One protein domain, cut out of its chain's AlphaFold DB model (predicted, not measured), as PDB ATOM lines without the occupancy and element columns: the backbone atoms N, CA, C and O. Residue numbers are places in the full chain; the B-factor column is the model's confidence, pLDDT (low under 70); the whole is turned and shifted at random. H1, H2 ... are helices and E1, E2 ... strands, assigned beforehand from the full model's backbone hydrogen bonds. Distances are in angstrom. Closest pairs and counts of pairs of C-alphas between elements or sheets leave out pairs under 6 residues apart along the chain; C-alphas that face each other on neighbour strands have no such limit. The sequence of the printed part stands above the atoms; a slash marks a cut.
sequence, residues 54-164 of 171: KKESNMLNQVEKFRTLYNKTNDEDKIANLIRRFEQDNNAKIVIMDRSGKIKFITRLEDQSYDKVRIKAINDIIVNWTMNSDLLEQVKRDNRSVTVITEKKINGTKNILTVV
ATOM      1  N   LYS A  54     237.877 207.393 253.145       87.25
ATOM      2  CA  LYS A  54     237.864 208.832 253.430       87.25
ATOM      3  C   LYS A  54     237.268 209.623 252.269       87.25
ATOM      4  O   LYS A  54     236.498 210.554 252.508       87.25
ATOM      5  N   LYS A  55     237.613 209.264 251.031       85.94
ATOM      6  CA  LYS A  55     237.116 209.930 249.824       85.94
ATOM      7  C   LYS A  55     235.625 209.682 249.616       85.94
ATOM      8  O   LYS A  55     234.908 210.630 249.313       85.94
ATOM      9  N   GLU A  56     235.159 208.459 249.843       85.62
ATOM     10  CA  GLU A  56     233.741 208.091 249.824       85.62
ATOM     11  C   GLU A  56     232.936 208.870 250.873       85.62
ATOM     12  O   GLU A  56     231.970 209.550 250.531       85.62
ATOM     13  N   SER A  57     233.376 208.852 252.134       87.25
ATOM     14  CA  SER A  57     232.706 209.577 253.220       87.25
ATOM     15  C   SER A  57     232.664 211.088 252.967       87.25
ATOM     16  O   SER A  57     231.631 211.730 253.177       87.25
ATOM     17  N   ASN A  58     233.762 211.666 252.467       89.19
ATOM     18  CA  ASN A  58     233.791 213.077 252.104       89.19
ATOM     19  C   ASN A  58     232.818 213.371 250.955       89.19
ATOM     20  O   ASN A  58     232.034 214.305 251.072       89.19
ATOM     21  N   MET A  59     232.819 212.564 249.889       87.88
ATOM     22  CA  MET A  59     231.917 212.759 248.751       87.88
ATOM     23  C   MET A  59     230.450 212.737 249.190       87.88
ATOM     24  O   MET A  59     229.700 213.652 248.862       87.88
ATOM     25  N   LEU A  60     230.061 211.761 250.012       87.00
ATOM     26  CA  LEU A  60     228.705 211.660 250.550       87.00
ATOM     27  C   LEU A  60     228.304 212.918 251.335       87.00
ATOM     28  O   LEU A  60     227.242 213.488 251.089       87.00
ATOM     29  N   ASN A  61     229.174 213.402 252.224       90.12
ATOM     30  CA  ASN A  61     228.911 214.615 253.000       90.12
ATOM     31  C   ASN A  61     228.766 215.860 252.107       90.12
ATOM     32  O   ASN A  61     227.908 216.709 252.346       90.12
ATOM     33  N   GLN A  62     229.590 215.979 251.063       90.69
ATOM     34  CA  GLN A  62     229.535 217.117 250.144       90.69
ATOM     35  C   GLN A  62     228.265 217.088 249.287       90.69
ATOM     36  O   GLN A  62     227.640 218.131 249.096       90.69
ATOM     37  N   VAL A  63     227.827 215.910 248.832       90.12
ATOM     38  CA  VAL A  63     226.570 215.773 248.077       90.12
ATOM     39  C   VAL A  63     225.351 216.078 248.961       90.12
ATOM     40  O   VAL A  63     224.424 216.745 248.505       90.12
ATOM     41  N   GLU A  64     225.345 215.685 250.238       88.50
ATOM     42  CA  GLU A  64     224.255 216.048 251.166       88.50
ATOM     43  C   GLU A  64     224.203 217.560 251.456       88.50
ATOM     44  O   GLU A  64     223.124 218.170 251.494       88.50
ATOM     45  N   LYS A  65     225.365 218.212 251.590       90.38
ATOM     46  CA  LYS A  65     225.443 219.680 251.678       90.38
ATOM     47  C   LYS A  65     224.904 220.338 250.412       90.38
ATOM     48  O   LYS A  65     224.071 221.242 250.509       90.38
ATOM     49  N   PHE A  66     225.321 219.854 249.241       90.88
ATOM     50  CA  PHE A  66     224.814 220.320 247.953       90.88
ATOM     51  C   PHE A  66     223.292 220.190 247.881       90.88
ATOM     52  O   PHE A  66     222.609 221.167 247.590       90.88
ATOM     53  N   ARG A  67     222.740 219.024 248.231       88.12
ATOM     54  CA  ARG A  67     221.292 218.777 248.262       88.12
ATOM     55  C   ARG A  67     220.558 219.775 249.155       88.12
ATOM     56  O   ARG A  67     219.494 220.268 248.786       88.12
ATOM     57  N   THR A  68     221.112 220.073 250.327       89.12
ATOM     58  CA  THR A  68     220.517 221.026 251.273       89.12
ATOM     59  C   THR A  68     220.470 222.437 250.691       89.12
ATOM     60  O   THR A  68     219.452 223.116 250.824       89.12
ATOM     61  N   LEU A  69     221.540 222.873 250.023       89.75
ATOM     62  CA  LEU A  69     221.604 224.175 249.352       89.75
ATOM     63  C   LEU A  69     220.684 224.225 248.127       89.75
ATOM     64  O   LEU A  69     219.932 225.184 247.955       89.75
ATOM     65  N   TYR A  70     220.668 223.158 247.333       87.81
ATOM     66  CA  TYR A  70     219.805 223.011 246.169       87.81
ATOM     67  C   TYR A  70     218.326 223.121 246.557       87.81
ATOM     68  O   TYR A  70     217.588 223.906 245.978       87.81
ATOM     69  N   ASN A  71     217.906 222.442 247.627       86.38
ATOM     70  CA  ASN A  71     216.523 222.474 248.116       86.38
ATOM     71  C   ASN A  71     216.071 223.830 248.686       86.38
ATOM     72  O   ASN A  71     214.868 224.012 248.910       86.38
ATOM     73  N   LYS A  72     217.006 224.743 248.968       87.38
ATOM     74  CA  LYS A  72     216.744 226.119 249.422       87.38
ATOM     75  C   LYS A  72     216.769 227.132 248.274       87.38
ATOM     76  O   LYS A  72     216.413 228.286 248.489       87.38
ATOM     77  N   THR A  73     217.194 226.717 247.085       84.94
ATOM     78  CA  THR A  73     217.397 227.598 245.938       84.94
ATOM     79  C   THR A  73     216.282 227.369 244.920       84.94
ATOM     80  O   THR A  73     216.127 226.259 244.426       84.94
ATOM     81  N   ASN A  74     215.518 228.414 244.599       79.62
ATOM     82  CA  ASN A  74     214.433 228.361 243.603       79.62
ATOM     83  C   ASN A  74     214.803 229.033 242.266       79.62
ATOM     84  O   ASN A  74     213.962 229.163 241.389       79.62
ATOM     85  N   ASP A  75     216.042 229.496 242.137       84.25
ATOM     86  CA  ASP A  75     216.533 230.344 241.052       84.25
ATOM     87  C   ASP A  75     217.540 229.545 240.211       84.25
ATOM     88  O   ASP A  75     218.504 228.994 240.757       84.25
ATOM     89  N   GLU A  76     217.287 229.434 238.906       79.31
ATOM     90  CA  GLU A  76     218.065 228.586 237.998       79.31
ATOM     91  C   GLU A  76     219.525 229.038 237.864       79.31
ATOM     92  O   GLU A  76     220.425 228.192 237.880       79.31
ATOM     93  N   ASP A  77     219.792 230.346 237.862       82.25
ATOM     94  CA  ASP A  77     221.154 230.886 237.770       82.25
ATOM     95  C   ASP A  77     221.958 230.569 239.035       82.25
ATOM     96  O   ASP A  77     223.141 230.200 238.997       82.25
ATOM     97  N   LYS A  78     221.298 230.635 240.197       85.56
ATOM     98  CA  LYS A  78     221.909 230.246 241.474       85.56
ATOM     99  C   LYS A  78     222.172 228.745 241.543       85.56
ATOM    100  O   LYS A  78     223.199 228.348 242.093       85.56
ATOM    101  N   ILE A  79     221.296 227.919 240.969       84.81
ATOM    102  CA  ILE A  79     221.506 226.469 240.853       84.81
ATOM    103  C   ILE A  79     222.713 226.178 239.954       84.81
ATOM    104  O   ILE A  79     223.571 225.386 240.343       84.81
ATOM    105  N   ALA A  80     222.835 226.841 238.801       83.75
ATOM    106  CA  ALA A  80     223.979 226.671 237.904       83.75
ATOM    107  C   ALA A  80     225.305 227.045 238.590       83.75
ATOM    108  O   ALA A  80     226.285 226.299 238.521       83.75
ATOM    109  N   ASN A  81     225.329 228.155 239.334       86.50
ATOM    110  CA  ASN A  81     226.506 228.557 240.104       86.50
ATOM    111  C   ASN A  81     226.810 227.587 241.260       86.50
ATOM    112  O   ASN A  81     227.977 227.307 241.531       86.50
ATOM    113  N   LEU A  82     225.783 227.050 241.926       88.56
ATOM    114  CA  LEU A  82     225.933 226.038 242.974       88.56
ATOM    115  C   LEU A  82     226.554 224.749 242.420       88.56
ATOM    116  O   LEU A  82     227.462 224.199 243.041       88.56
ATOM    117  N   ILE A  83     226.100 224.297 241.246       87.50
ATOM    118  CA  ILE A  83     226.681 223.150 240.541       87.50
ATOM    119  C   ILE A  83     228.146 223.438 240.206       87.50
ATOM    120  O   ILE A  83     229.016 222.669 240.597       87.50
ATOM    121  N   ARG A  84     228.444 224.577 239.571       86.38
ATOM    122  CA  ARG A  84     229.818 224.935 239.188       86.38
ATOM    123  C   ARG A  84     230.767 224.979 240.387       86.38
ATOM    124  O   ARG A  84     231.862 224.433 240.307       86.38
ATOM    125  N   ARG A  85     230.341 225.576 241.506       88.62
ATOM    126  CA  ARG A  85     231.122 225.594 242.755       88.62
ATOM    127  C   ARG A  85     231.372 224.186 243.280       88.62
ATOM    128  O   ARG A  85     232.509 223.852 243.581       88.62
ATOM    129  N   PHE A  86     230.341 223.342 243.319       89.94
ATOM    130  CA  PHE A  86     230.502 221.948 243.729       89.94
ATOM    131  C   PHE A  86     231.526 221.211 242.856       89.94
ATOM    132  O   PHE A  86     232.385 220.510 243.392       89.94
ATOM    133  N   GLU A  87     231.453 221.381 241.533       87.06
ATOM    134  CA  GLU A  87     232.371 220.728 240.596       87.06
ATOM    135  C   GLU A  87     233.819 221.199 240.772       87.06
ATOM    136  O   GLU A  87     234.736 220.374 240.768       87.06
ATOM    137  N   GLN A  88     234.022 222.504 240.977       86.31
ATOM    138  CA  GLN A  88     235.338 223.103 241.204       86.31
ATOM    139  C   GLN A  88     235.937 222.680 242.552       86.31
ATOM    140  O   GLN A  88     237.061 222.181 242.588       86.31
ATOM    141  N   ASP A  89     235.175 222.806 243.640       88.94
ATOM    142  CA  ASP A  89     235.656 222.548 245.003       88.94
ATOM    143  C   ASP A  89     235.980 221.066 245.238       88.94
ATOM    144  O   ASP A  89     236.868 220.726 246.022       88.94
ATOM    145  N   ASN A  90     235.263 220.165 244.560       86.06
ATOM    146  CA  ASN A  90     235.397 218.721 244.762       86.06
ATOM    147  C   ASN A  90     236.147 218.005 243.629       86.06
ATOM    148  O   ASN A  90     236.347 216.792 243.725       86.06
ATOM    149  N   ASN A  91     236.546 218.720 242.565       84.06
ATOM    150  CA  ASN A  91     237.054 218.142 241.310       84.06
ATOM    151  C   ASN A  91     236.204 216.937 240.861       84.06
ATOM    152  O   ASN A  91     236.700 215.848 240.557       84.06
ATOM    153  N   ALA A  92     234.890 217.132 240.906       83.75
ATOM    154  CA  ALA A  92     233.885 216.115 240.655       83.75
ATOM    155  C   ALA A  92     232.870 216.642 239.642       83.75
ATOM    156  O   ALA A  92     232.810 217.835 239.366       83.75
ATOM    157  N   LYS A  93     232.073 215.740 239.079       82.38
ATOM    158  CA  LYS A  93     230.921 216.097 238.254       82.38
ATOM    159  C   LYS A  93     229.657 215.710 238.996       82.38
ATOM    160  O   LYS A  93     229.625 214.655 239.631       82.38
ATOM    161  N   ILE A  94     228.634 216.552 238.919       84.31
ATOM    162  CA  ILE A  94     227.336 216.282 239.534       84.31
ATOM    163  C   ILE A  94     226.234 216.396 238.493       84.31
ATOM    164  O   ILE A  94     226.235 217.284 237.644       84.31
ATOM    165  N   VAL A  95     225.290 215.465 238.558       82.88
ATOM    166  CA  VAL A  95     224.134 215.430 237.668       82.88
ATOM    167  C   VAL A  95     222.880 215.332 238.508       82.88
ATOM    168  O   VAL A  95     222.789 214.510 239.420       82.88
ATOM    169  N   ILE A  96     221.908 216.184 238.195       82.62
ATOM    170  CA  ILE A  96     220.597 216.163 238.836       82.62
ATOM    171  C   ILE A  96     219.648 215.442 237.894       82.62
ATOM    172  O   ILE A  96     219.480 215.856 236.747       82.62
ATOM    173  N   MET A  97     219.023 214.380 238.386       77.19
ATOM    174  CA  MET A  97     218.062 213.584 237.630       77.19
ATOM    175  C   MET A  97     216.649 213.760 238.183       77.19
ATOM    176  O   MET A  97     216.455 214.052 239.366       77.19
ATOM    177  N   ASP A  98     215.660 213.571 237.317       75.38
ATOM    178  CA  ASP A  98     214.269 213.413 237.721       75.38
ATOM    179  C   ASP A  98     213.980 211.982 238.226       75.38
ATOM    180  O   ASP A  98     214.846 211.105 238.259       75.38
ATOM    181  N   ARG A  99     212.729 211.720 238.628       70.00
ATOM    182  CA  ARG A  99     212.305 210.401 239.138       70.00
ATOM    183  C   ARG A  99     212.362 209.283 238.090       70.00
ATOM    184  O   ARG A  99     212.430 208.106 238.462       70.00
ATOM    185  N   SER A 100     212.321 209.643 236.808       66.94
ATOM    186  CA  SER A 100     212.437 208.721 235.676       66.94
ATOM    187  C   SER A 100     213.893 208.410 235.310       66.94
ATOM    188  O   SER A 100     214.133 207.542 234.480       66.94
ATOM    189  N   GLY A 101     214.864 209.066 235.959       65.25
ATOM    190  CA  GLY A 101     216.286 208.922 235.650       65.25
ATOM    191  C   GLY A 101     216.742 209.790 234.478       65.25
ATOM    192  O   GLY A 101     217.870 209.639 234.016       65.25
ATOM    193  N   LYS A 102     215.901 210.716 233.995       71.06
ATOM    194  CA  LYS A 102     216.303 211.688 232.974       71.06
ATOM    195  C   LYS A 102     217.072 212.832 233.619       71.06
ATOM    196  O   LYS A 102     216.730 213.309 234.700       71.06
ATOM    197  N   ILE A 103     218.116 213.283 232.936       73.00
ATOM    198  CA  ILE A 103     218.967 214.382 233.388       73.00
ATOM    199  C   ILE A 103     218.176 215.694 233.311       73.00
ATOM    200  O   ILE A 103     217.754 216.097 232.232       73.00
ATOM    201  N   LYS A 104     217.997 216.360 234.457       74.44
ATOM    202  CA  LYS A 104     217.372 217.686 234.573       74.44
ATOM    203  C   LYS A 104     218.412 218.806 234.504       74.44
ATOM    204  O   LYS A 104     218.179 219.805 233.839       74.44
ATOM    205  N   PHE A 105     219.561 218.628 235.162       68.19
ATOM    206  CA  PHE A 105     220.669 219.588 235.126       68.19
ATOM    207  C   PHE A 105     222.015 218.881 234.968       68.19
ATOM    208  O   PHE A 105     222.315 217.929 235.696       68.19
ATOM    209  N   ILE A 106     222.828 219.392 234.042       68.06
ATOM    210  CA  ILE A 106     224.236 219.040 233.858       68.06
ATOM    211  C   ILE A 106     224.993 220.279 233.374       68.06
ATOM    212  O   ILE A 106     224.590 220.918 232.401       68.06
ATOM    213  N   THR A 107     226.081 220.642 234.044       64.38
ATOM    214  CA  THR A 107     226.957 221.728 233.594       64.38
ATOM    215  C   THR A 107     227.942 221.200 232.559       64.38
ATOM    216  O   THR A 107     228.706 220.264 232.808       64.38
ATOM    217  N   ARG A 108     227.934 221.816 231.374       57.53
ATOM    218  CA  ARG A 108     229.013 221.680 230.392       57.53
ATOM    219  C   ARG A 108     230.088 222.694 230.779       57.53
ATOM    220  O   ARG A 108     229.806 223.888 230.733       57.53
ATOM    221  N   LEU A 109     231.272 222.253 231.206       48.53
ATOM    222  CA  LEU A 109     232.414 223.165 231.278       48.53
ATOM    223  C   LEU A 109     232.899 223.421 229.847       48.53
ATOM    224  O   LEU A 109     232.791 222.563 228.970       48.53
ATOM    225  N   GLU A 110     233.429 224.617 229.623       48.69
ATOM    226  CA  GLU A 110     233.905 225.096 228.321       48.69
ATOM    227  C   GLU A 110     235.109 224.298 227.780       48.69
ATOM    228  O   GLU A 110     235.404 224.359 226.587       48.69
ATOM    229  N   ASP A 111     235.767 223.488 228.617       51.44
ATOM    230  CA  ASP A 111     236.930 222.685 228.236       51.44
ATOM    231  C   ASP A 111     236.516 221.355 227.565       51.44
ATOM    232  O   ASP A 111     236.264 220.318 228.192       51.44
ATOM    233  N   GLN A 112     236.373 221.413 226.240       55.03
ATOM    234  CA  GLN A 112     235.595 220.460 225.441       55.03
ATOM    235  C   GLN A 112     236.140 219.024 225.355       55.03
ATOM    236  O   GLN A 112     235.423 218.142 224.876       55.03
ATOM    237  N   SER A 113     237.385 218.757 225.757       54.53
ATOM    238  CA  SER A 113     237.993 217.421 225.617       54.53
ATOM    239  C   SER A 113     237.775 216.548 226.857       54.53
ATOM    240  O   SER A 113     237.289 215.417 226.759       54.53
ATOM    241  N   TYR A 114     238.055 217.091 228.044       55.84
ATOM    242  CA  TYR A 114     237.983 216.349 229.306       55.84
ATOM    243  C   TYR A 114     236.537 216.075 229.739       55.84
ATOM    244  O   TYR A 114     236.213 214.997 230.252       55.84
ATOM    245  N   ASP A 115     235.646 217.027 229.465       63.66
ATOM    246  CA  ASP A 115     234.235 216.912 229.810       63.66
ATOM    247  C   ASP A 115     233.505 215.887 228.944       63.66
ATOM    248  O   ASP A 115     232.647 215.179 229.459       63.66
ATOM    249  N   LYS A 116     233.890 215.687 227.675       65.75
ATOM    250  CA  LYS A 116     233.272 214.649 226.828       65.75
ATOM    251  C   LYS A 116     233.470 213.250 227.400       65.75
ATOM    252  O   LYS A 116     232.527 212.463 227.406       65.75
ATOM    253  N   VAL A 117     234.663 212.940 227.911       67.62
ATOM    254  CA  VAL A 117     234.957 211.623 228.500       67.62
ATOM    255  C   VAL A 117     234.200 211.432 229.814       67.62
ATOM    256  O   VAL A 117     233.597 210.380 230.023       67.62
ATOM    257  N   ARG A 118     234.177 212.454 230.680       66.81
ATOM    258  CA  ARG A 118     233.451 212.409 231.960       66.81
ATOM    259  C   ARG A 118     231.938 212.334 231.757       66.81
ATOM    260  O   ARG A 118     231.296 211.494 232.372       66.81
ATOM    261  N   ILE A 119     231.378 213.142 230.857       68.31
ATOM    262  CA  ILE A 119     229.949 213.132 230.510       68.31
ATOM    263  C   ILE A 119     229.568 211.809 229.847       68.31
ATOM    264  O   ILE A 119     228.551 211.228 230.209       68.31
ATOM    265  N   LYS A 120     230.390 211.284 228.927       70.19
ATOM    266  CA  LYS A 120     230.164 209.958 228.336       70.19
ATOM    267  C   LYS A 120     230.167 208.876 229.406       70.19
ATOM    268  O   LYS A 120     229.294 208.025 229.394       70.19
ATOM    269  N   ALA A 121     231.097 208.928 230.355       69.00
ATOM    270  CA  ALA A 121     231.112 207.967 231.441       69.00
ATOM    271  C   ALA A 121     229.901 208.101 232.367       69.00
ATOM    272  O   ALA A 121     229.345 207.088 232.769       69.00
ATOM    273  N   ILE A 122     229.460 209.322 232.671       71.12
ATOM    274  CA  ILE A 122     228.231 209.549 233.435       71.12
ATOM    275  C   ILE A 122     227.025 208.992 232.676       71.12
ATOM    276  O   ILE A 122     226.224 208.283 233.271       71.12
ATOM    277  N   ASN A 123     226.923 209.232 231.368       70.38
ATOM    278  CA  ASN A 123     225.864 208.665 230.539       70.38
ATOM    279  C   ASN A 123     225.931 207.136 230.495       70.38
ATOM    280  O   ASN A 123     224.910 206.498 230.702       70.38
ATOM    281  N   ASP A 124     227.108 206.539 230.296       69.00
ATOM    282  CA  ASP A 124     227.295 205.083 230.320       69.00
ATOM    283  C   ASP A 124     226.852 204.497 231.671       69.00
ATOM    284  O   ASP A 124     226.190 203.464 231.720       69.00
ATOM    285  N   ILE A 125     227.195 205.170 232.772       69.44
ATOM    286  CA  ILE A 125     226.805 204.784 234.130       69.44
ATOM    287  C   ILE A 125     225.290 204.909 234.314       69.44
ATOM    288  O   ILE A 125     224.673 203.968 234.800       69.44
ATOM    289  N   ILE A 126     224.684 206.032 233.916       68.25
ATOM    290  CA  ILE A 126     223.239 206.277 234.031       68.25
ATOM    291  C   ILE A 126     222.456 205.290 233.165       68.25
ATOM    292  O   ILE A 126     221.458 204.750 233.628       68.25
ATOM    293  N   VAL A 127     222.903 205.012 231.939       67.56
ATOM    294  CA  VAL A 127     222.284 204.019 231.048       67.56
ATOM    295  C   VAL A 127     222.389 202.633 231.673       67.56
ATOM    296  O   VAL A 127     221.383 201.947 231.809       67.56
ATOM    297  N   ASN A 128     223.573 202.250 232.157       66.50
ATOM    298  CA  ASN A 128     223.746 200.974 232.842       66.50
ATOM    299  C   ASN A 128     222.873 200.867 234.105       66.50
ATOM    300  O   ASN A 128     222.335 199.804 234.382       66.50
ATOM    301  N   TRP A 129     222.702 201.955 234.858       65.50
ATOM    302  CA  TRP A 129     221.866 202.002 236.064       65.50
ATOM    303  C   TRP A 129     220.367 202.002 235.766       65.50
ATOM    304  O   TRP A 129     219.600 201.376 236.485       65.50
ATOM    305  N   THR A 130     219.931 202.711 234.726       63.16
ATOM    306  CA  THR A 130     218.521 202.727 234.300       63.16
ATOM    307  C   THR A 130     218.112 201.405 233.653       63.16
ATOM    308  O   THR A 130     216.945 201.040 233.745       63.16
ATOM    309  N   MET A 131     219.061 200.668 233.064       57.31
ATOM    310  CA  MET A 131     218.845 199.324 232.517       57.31
ATOM    311  C   MET A 131     218.965 198.206 233.569       57.31
ATOM    312  O   MET A 131     218.196 197.251 233.507       57.31
ATOM    313  N   ASN A 132     219.868 198.321 234.552       57.31
ATOM    314  CA  ASN A 132     219.996 197.388 235.683       57.31
ATOM    315  C   ASN A 132     219.294 197.963 236.923       57.31
ATOM    316  O   ASN A 132     219.911 198.620 237.766       57.31
ATOM    317  N   SER A 133     217.982 197.732 237.007       57.72
ATOM    318  CA  SER A 133     217.044 198.383 237.932       57.72
ATOM    319  C   SER A 133     217.393 198.301 239.419       57.72
ATOM    320  O   SER A 133     216.960 199.173 240.164       57.72
ATOM    321  N   ASP A 134     218.174 197.322 239.875       63.03
ATOM    322  CA  ASP A 134     218.304 196.999 241.305       63.03
ATOM    323  C   ASP A 134     218.879 198.129 242.167       63.03
ATOM    324  O   ASP A 134     218.425 198.334 243.291       63.03
ATOM    325  N   LEU A 135     219.841 198.908 241.665       61.97
ATOM    326  CA  LEU A 135     220.443 200.001 242.442       61.97
ATOM    327  C   LEU A 135     219.548 201.243 242.488       61.97
ATOM    328  O   LEU A 135     219.429 201.889 243.528       61.97
ATOM    329  N   LEU A 136     218.888 201.574 241.374       64.69
ATOM    330  CA  LEU A 136     217.912 202.665 241.322       64.69
ATOM    331  C   LEU A 136     216.671 202.326 242.154       64.69
ATOM    332  O   LEU A 136     216.160 203.190 242.861       64.69
ATOM    333  N   GLU A 137     216.220 201.075 242.097       66.19
ATOM    334  CA  GLU A 137     215.173 200.508 242.945       66.19
ATOM    335  C   GLU A 137     215.549 200.599 244.426       66.19
ATOM    336  O   GLU A 137     214.749 201.102 245.206       66.19
ATOM    337  N   GLN A 138     216.764 200.201 244.820       64.62
ATOM    338  CA  GLN A 138     217.244 200.314 246.205       64.62
ATOM    339  C   GLN A 138     217.303 201.772 246.676       64.62
ATOM    340  O   GLN A 138     216.778 202.105 247.737       64.62
ATOM    341  N   VAL A 139     217.855 202.682 245.868       68.38
ATOM    342  CA  VAL A 139     217.886 204.119 246.193       68.38
ATOM    343  C   VAL A 139     216.468 204.691 246.320       68.38
ATOM    344  O   VAL A 139     216.215 205.515 247.201       68.38
ATOM    345  N   LYS A 140     215.529 204.259 245.468       66.81
ATOM    346  CA  LYS A 140     214.120 204.683 245.507       66.81
ATOM    347  C   LYS A 140     213.369 204.110 246.713       66.81
ATOM    348  O   LYS A 140     212.628 204.849 247.355       66.81
ATOM    349  N   ARG A 141     213.554 202.822 247.004       65.69
ATOM    350  CA  ARG A 141     212.830 202.049 248.023       65.69
ATOM    351  C   ARG A 141     213.345 202.339 249.426       65.69
ATOM    352  O   ARG A 141     212.563 202.678 250.308       65.69
ATOM    353  N   ASP A 142     214.659 202.291 249.605       63.91
ATOM    354  CA  ASP A 142     215.285 202.457 250.917       63.91
ATOM    355  C   ASP A 142     215.538 203.932 251.230       63.91
ATOM    356  O   ASP A 142     215.759 204.310 252.384       63.91
ATOM    357  N   ASN A 143     215.497 204.793 250.202       65.56
ATOM    358  CA  ASN A 143     215.756 206.221 250.325       65.56
ATOM    359  C   ASN A 143     217.125 206.486 251.017       65.56
ATOM    360  O   ASN A 143     217.351 207.480 251.717       65.56
ATOM    361  N   ARG A 144     218.073 205.570 250.802       68.12
ATOM    362  CA  ARG A 144     219.448 205.660 251.289       68.12
ATOM    363  C   ARG A 144     220.350 206.157 250.170       68.12
ATOM    364  O   ARG A 144     220.131 205.858 248.998       68.12
ATOM    365  N   SER A 145     221.344 206.951 250.546       72.88
ATOM    366  CA  SER A 145     222.431 207.301 249.645       72.88
ATOM    367  C   SER A 145     223.281 206.062 249.377       72.88
ATOM    368  O   SER A 145     223.538 205.265 250.278       72.88
ATOM    369  N   VAL A 146     223.687 205.886 248.123       70.19
ATOM    370  CA  VAL A 146     224.484 204.741 247.683       70.19
ATOM    371  C   VAL A 146     225.739 205.270 247.011       70.19
ATOM    372  O   VAL A 146     225.660 206.109 246.112       70.19
ATOM    373  N   THR A 147     226.897 204.774 247.444       71.00
ATOM    374  CA  THR A 147     228.178 205.038 246.792       71.00
ATOM    375  C   THR A 147     228.715 203.743 246.199       71.00
ATOM    376  O   THR A 147     228.738 202.712 246.861       71.00
ATOM    377  N   VAL A 148     229.129 203.790 244.935       69.50
ATOM    378  CA  VAL A 148     229.676 202.644 244.203       69.50
ATOM    379  C   VAL A 148     230.993 203.045 243.557       69.50
ATOM    380  O   VAL A 148     231.121 204.117 242.961       69.50
ATOM    381  N   ILE A 149     231.984 202.161 243.642       70.31
ATOM    382  CA  ILE A 149     233.227 202.290 242.886       70.31
ATOM    383  C   ILE A 149     233.018 201.606 241.539       70.31
ATOM    384  O   ILE A 149     232.820 200.398 241.465       70.31
ATOM    385  N   THR A 150     233.068 202.385 240.467       66.44
ATOM    386  CA  THR A 150     232.916 201.880 239.099       66.44
ATOM    387  C   THR A 150     234.048 200.916 238.736       66.44
ATOM    388  O   THR A 150     235.231 201.201 238.956       66.44
ATOM    389  N   GLU A 151     233.692 199.773 238.149       62.00
ATOM    390  CA  GLU A 151     234.672 198.816 237.616       62.00
ATOM    391  C   GLU A 151     235.341 199.348 236.343       62.00
ATOM    392  O   GLU A 151     236.540 199.154 236.124       62.00
ATOM    393  N   LYS A 152     234.575 200.091 235.530       62.12
ATOM    394  CA  LYS A 152     235.057 200.750 234.317       62.12
ATOM    395  C   LYS A 152     236.003 201.894 234.686       62.12
ATOM    396  O   LYS A 152     235.591 202.941 235.187       62.12
ATOM    397  N   LYS A 153     237.292 201.688 234.415       64.06
ATOM    398  CA  LYS A 153     238.325 202.710 234.597       64.06
ATOM    399  C   LYS A 153     238.172 203.798 233.535       64.06
ATOM    400  O   LYS A 153     238.093 203.494 232.347       64.06
ATOM    401  N   ILE A 154     238.203 205.058 233.952       59.84
ATOM    402  CA  ILE A 154     238.338 206.204 233.044       59.84
ATOM    403  C   ILE A 154     239.785 206.675 233.164       59.84
ATOM    404  O   ILE A 154     240.251 206.918 234.276       59.84
ATOM    405  N   ASN A 155     240.517 206.745 232.050       59.41
ATOM    406  CA  ASN A 155     241.949 207.086 232.029       59.41
ATOM    407  C   ASN A 155     242.776 206.266 233.047       59.41
ATOM    408  O   ASN A 155     243.583 206.807 233.796       59.41
ATOM    409  N   GLY A 156     242.511 204.957 233.150       63.59
ATOM    410  CA  GLY A 156     243.222 204.058 234.070       63.59
ATOM    411  C   GLY A 156     242.819 204.158 235.549       63.59
ATOM    412  O   GLY A 156     243.271 203.338 236.349       63.59
ATOM    413  N   THR A 157     241.921 205.078 235.917       64.12
ATOM    414  CA  THR A 157     241.518 205.323 237.311       64.12
ATOM    415  C   THR A 157     240.096 204.819 237.573       64.12
ATOM    416  O   THR A 157     239.205 205.004 236.744       64.12
ATOM    417  N   LYS A 158     239.870 204.167 238.724       70.69
ATOM    418  CA  LYS A 158     238.516 203.812 239.190       70.69
ATOM    419  C   LYS A 158     237.785 205.079 239.639       70.69
ATOM    420  O   LYS A 158     238.381 205.915 240.317       70.69
ATOM    421  N   ASN A 159     236.502 205.203 239.312       73.25
ATOM    422  CA  ASN A 159     235.701 206.375 239.680       73.25
ATOM    423  C   ASN A 159     234.752 206.038 240.822       73.25
ATOM    424  O   ASN A 159     234.220 204.929 240.872       73.25
ATOM    425  N   ILE A 160     234.537 207.006 241.709       75.44
ATOM    426  CA  ILE A 160     233.568 206.922 242.801       75.44
ATOM    427  C   ILE A 160     232.303 207.625 242.328       75.44
ATOM    428  O   ILE A 160     232.358 208.782 241.914       75.44
ATOM    429  N   LEU A 161     231.186 206.918 242.389       77.06
ATOM    430  CA  LEU A 161     229.873 207.435 242.059       77.06
ATOM    431  C   LEU A 161     229.027 207.442 243.325       77.06
ATOM    432  O   LEU A 161     228.862 206.399 243.944       77.06
ATOM    433  N   THR A 162     228.459 208.591 243.673       78.81
ATOM    434  CA  THR A 162     227.566 208.732 244.823       78.81
ATOM    435  C   THR A 162     226.213 209.231 244.345       78.81
ATOM    436  O   THR A 162     226.134 210.240 243.648       78.81
ATOM    437  N   VAL A 163     225.150 208.536 244.740       79.31
ATOM    438  CA  VAL A 163     223.770 208.909 244.431       79.31
ATOM    439  C   VAL A 163     223.006 209.139 245.719       79.31
ATOM    440  O   VAL A 163     223.028 208.318 246.634       79.31
ATOM    441  N   VAL A 164     222.332 210.285 245.784       81.81
ATOM    442  CA  VAL A 164     221.564 210.722 246.948       81.81
ATOM    443  C   VAL A 164     220.115 210.968 246.523       81.81
ATOM    444  O   VAL A 164     219.875 211.820 245.662       81.81
TER     445      VAL A 164
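AT A GLANCE: This is residues 54 to 164 of the 171 residues of an uncharacterized protein of Clostridium ljungdahlii (UniProt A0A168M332). A helical hairpin of H1 and H2 makes one side of a rounded body, with a small two-stranded hairpin beside each of its helices: E3 and E4 by H1, E1 and E2 by H2. The long helix H3 lies across the body from the helical hairpin, so that E1 and E2 sit between H2 and H3, while the short H4 comes after H3 at about a right angle and stands by one end of the E3 and E4 hairpin, at Val 146 and Val 163. The printed part has 111 residues, with four named helices and four named strands in the order H1, H2, E1, E2, H3, H4, E3, E4; both sheets, E1 - E2 and E3 - E4, are antiparallel, and the class is mixed, helices and strands. It is compact, with a radius of gyration of the C-alphas of 13.9 A and spans of 35 by 33 by 29 A.

HOW THE PARTS SIT: E3, residues 146 to 149, and E4, residues 160 to 163, form an antiparallel hairpin at 162 degrees, with N 148 and O 161 2.8 A apart and N 163 and O 146 2.8 A apart, both within hydrogen-bond range. H1, residues 54 to 70, has 5 pairs of C-alphas within 8 A with E4, the closest those of Leu 60 and Thr 162, 6.5 A apart. H1 and H2, residues 76 to 90, touch as a helical hairpin, closest at the C-alphas of Tyr 70 and Ile 79, 6.6 A, with a shallow tilt of 13 degrees, opposite ways. H2 is near E2, residues 103 to 106, with 7 pairs of C-alphas within 10 A. E2 and E1, residues 95 to 97, form an antiparallel hairpin at 164 degrees, with N 104 and O 96 2.8 A apart, within hydrogen-bond range. E1 is near H3, residues 114 to 131, with 5 pairs of C-alphas within 10 A. H3 and H4, residues 134 to 142, only just touch, and only at the corner, with 3 pairs of C-alphas within 8 A, the closest those of Trp 129 and Leu 136, 6.6 A; their lines are about perpendicular at 76 degrees. H1 and H3 are apart. In H1, H2, H3 and H4 every O i to N i+4 pair is within hydrogen-bond range.

IN THESE COORDINATES: H1 begins at C-alpha 54 (237.864, 208.832, 253.430) and is 24.1 A long; H2 is 21.1 A. H3 begins at C-alpha 114 (237.983, 216.349, 229.306) and is 25.8 A long; H4 is 11.5 A. E1 is 6.3 A, E2 7.0 A, E3 10.3 A and E4 10.1 A, ending at C-alpha 163 (223.770, 208.909, 244.431).

THE WHOLE: The two C-alphas farthest apart are those of Asn 74 and Gly 156, 38.9 A. The printed part has no cut. No link is long; E2 to H3 and E3 to E4 are short, the others tight. The mean pLDDT of the printed part is 74.1, and 48 residues are under 70, among them 105 to 119, 124 to 144 and 150 to 157.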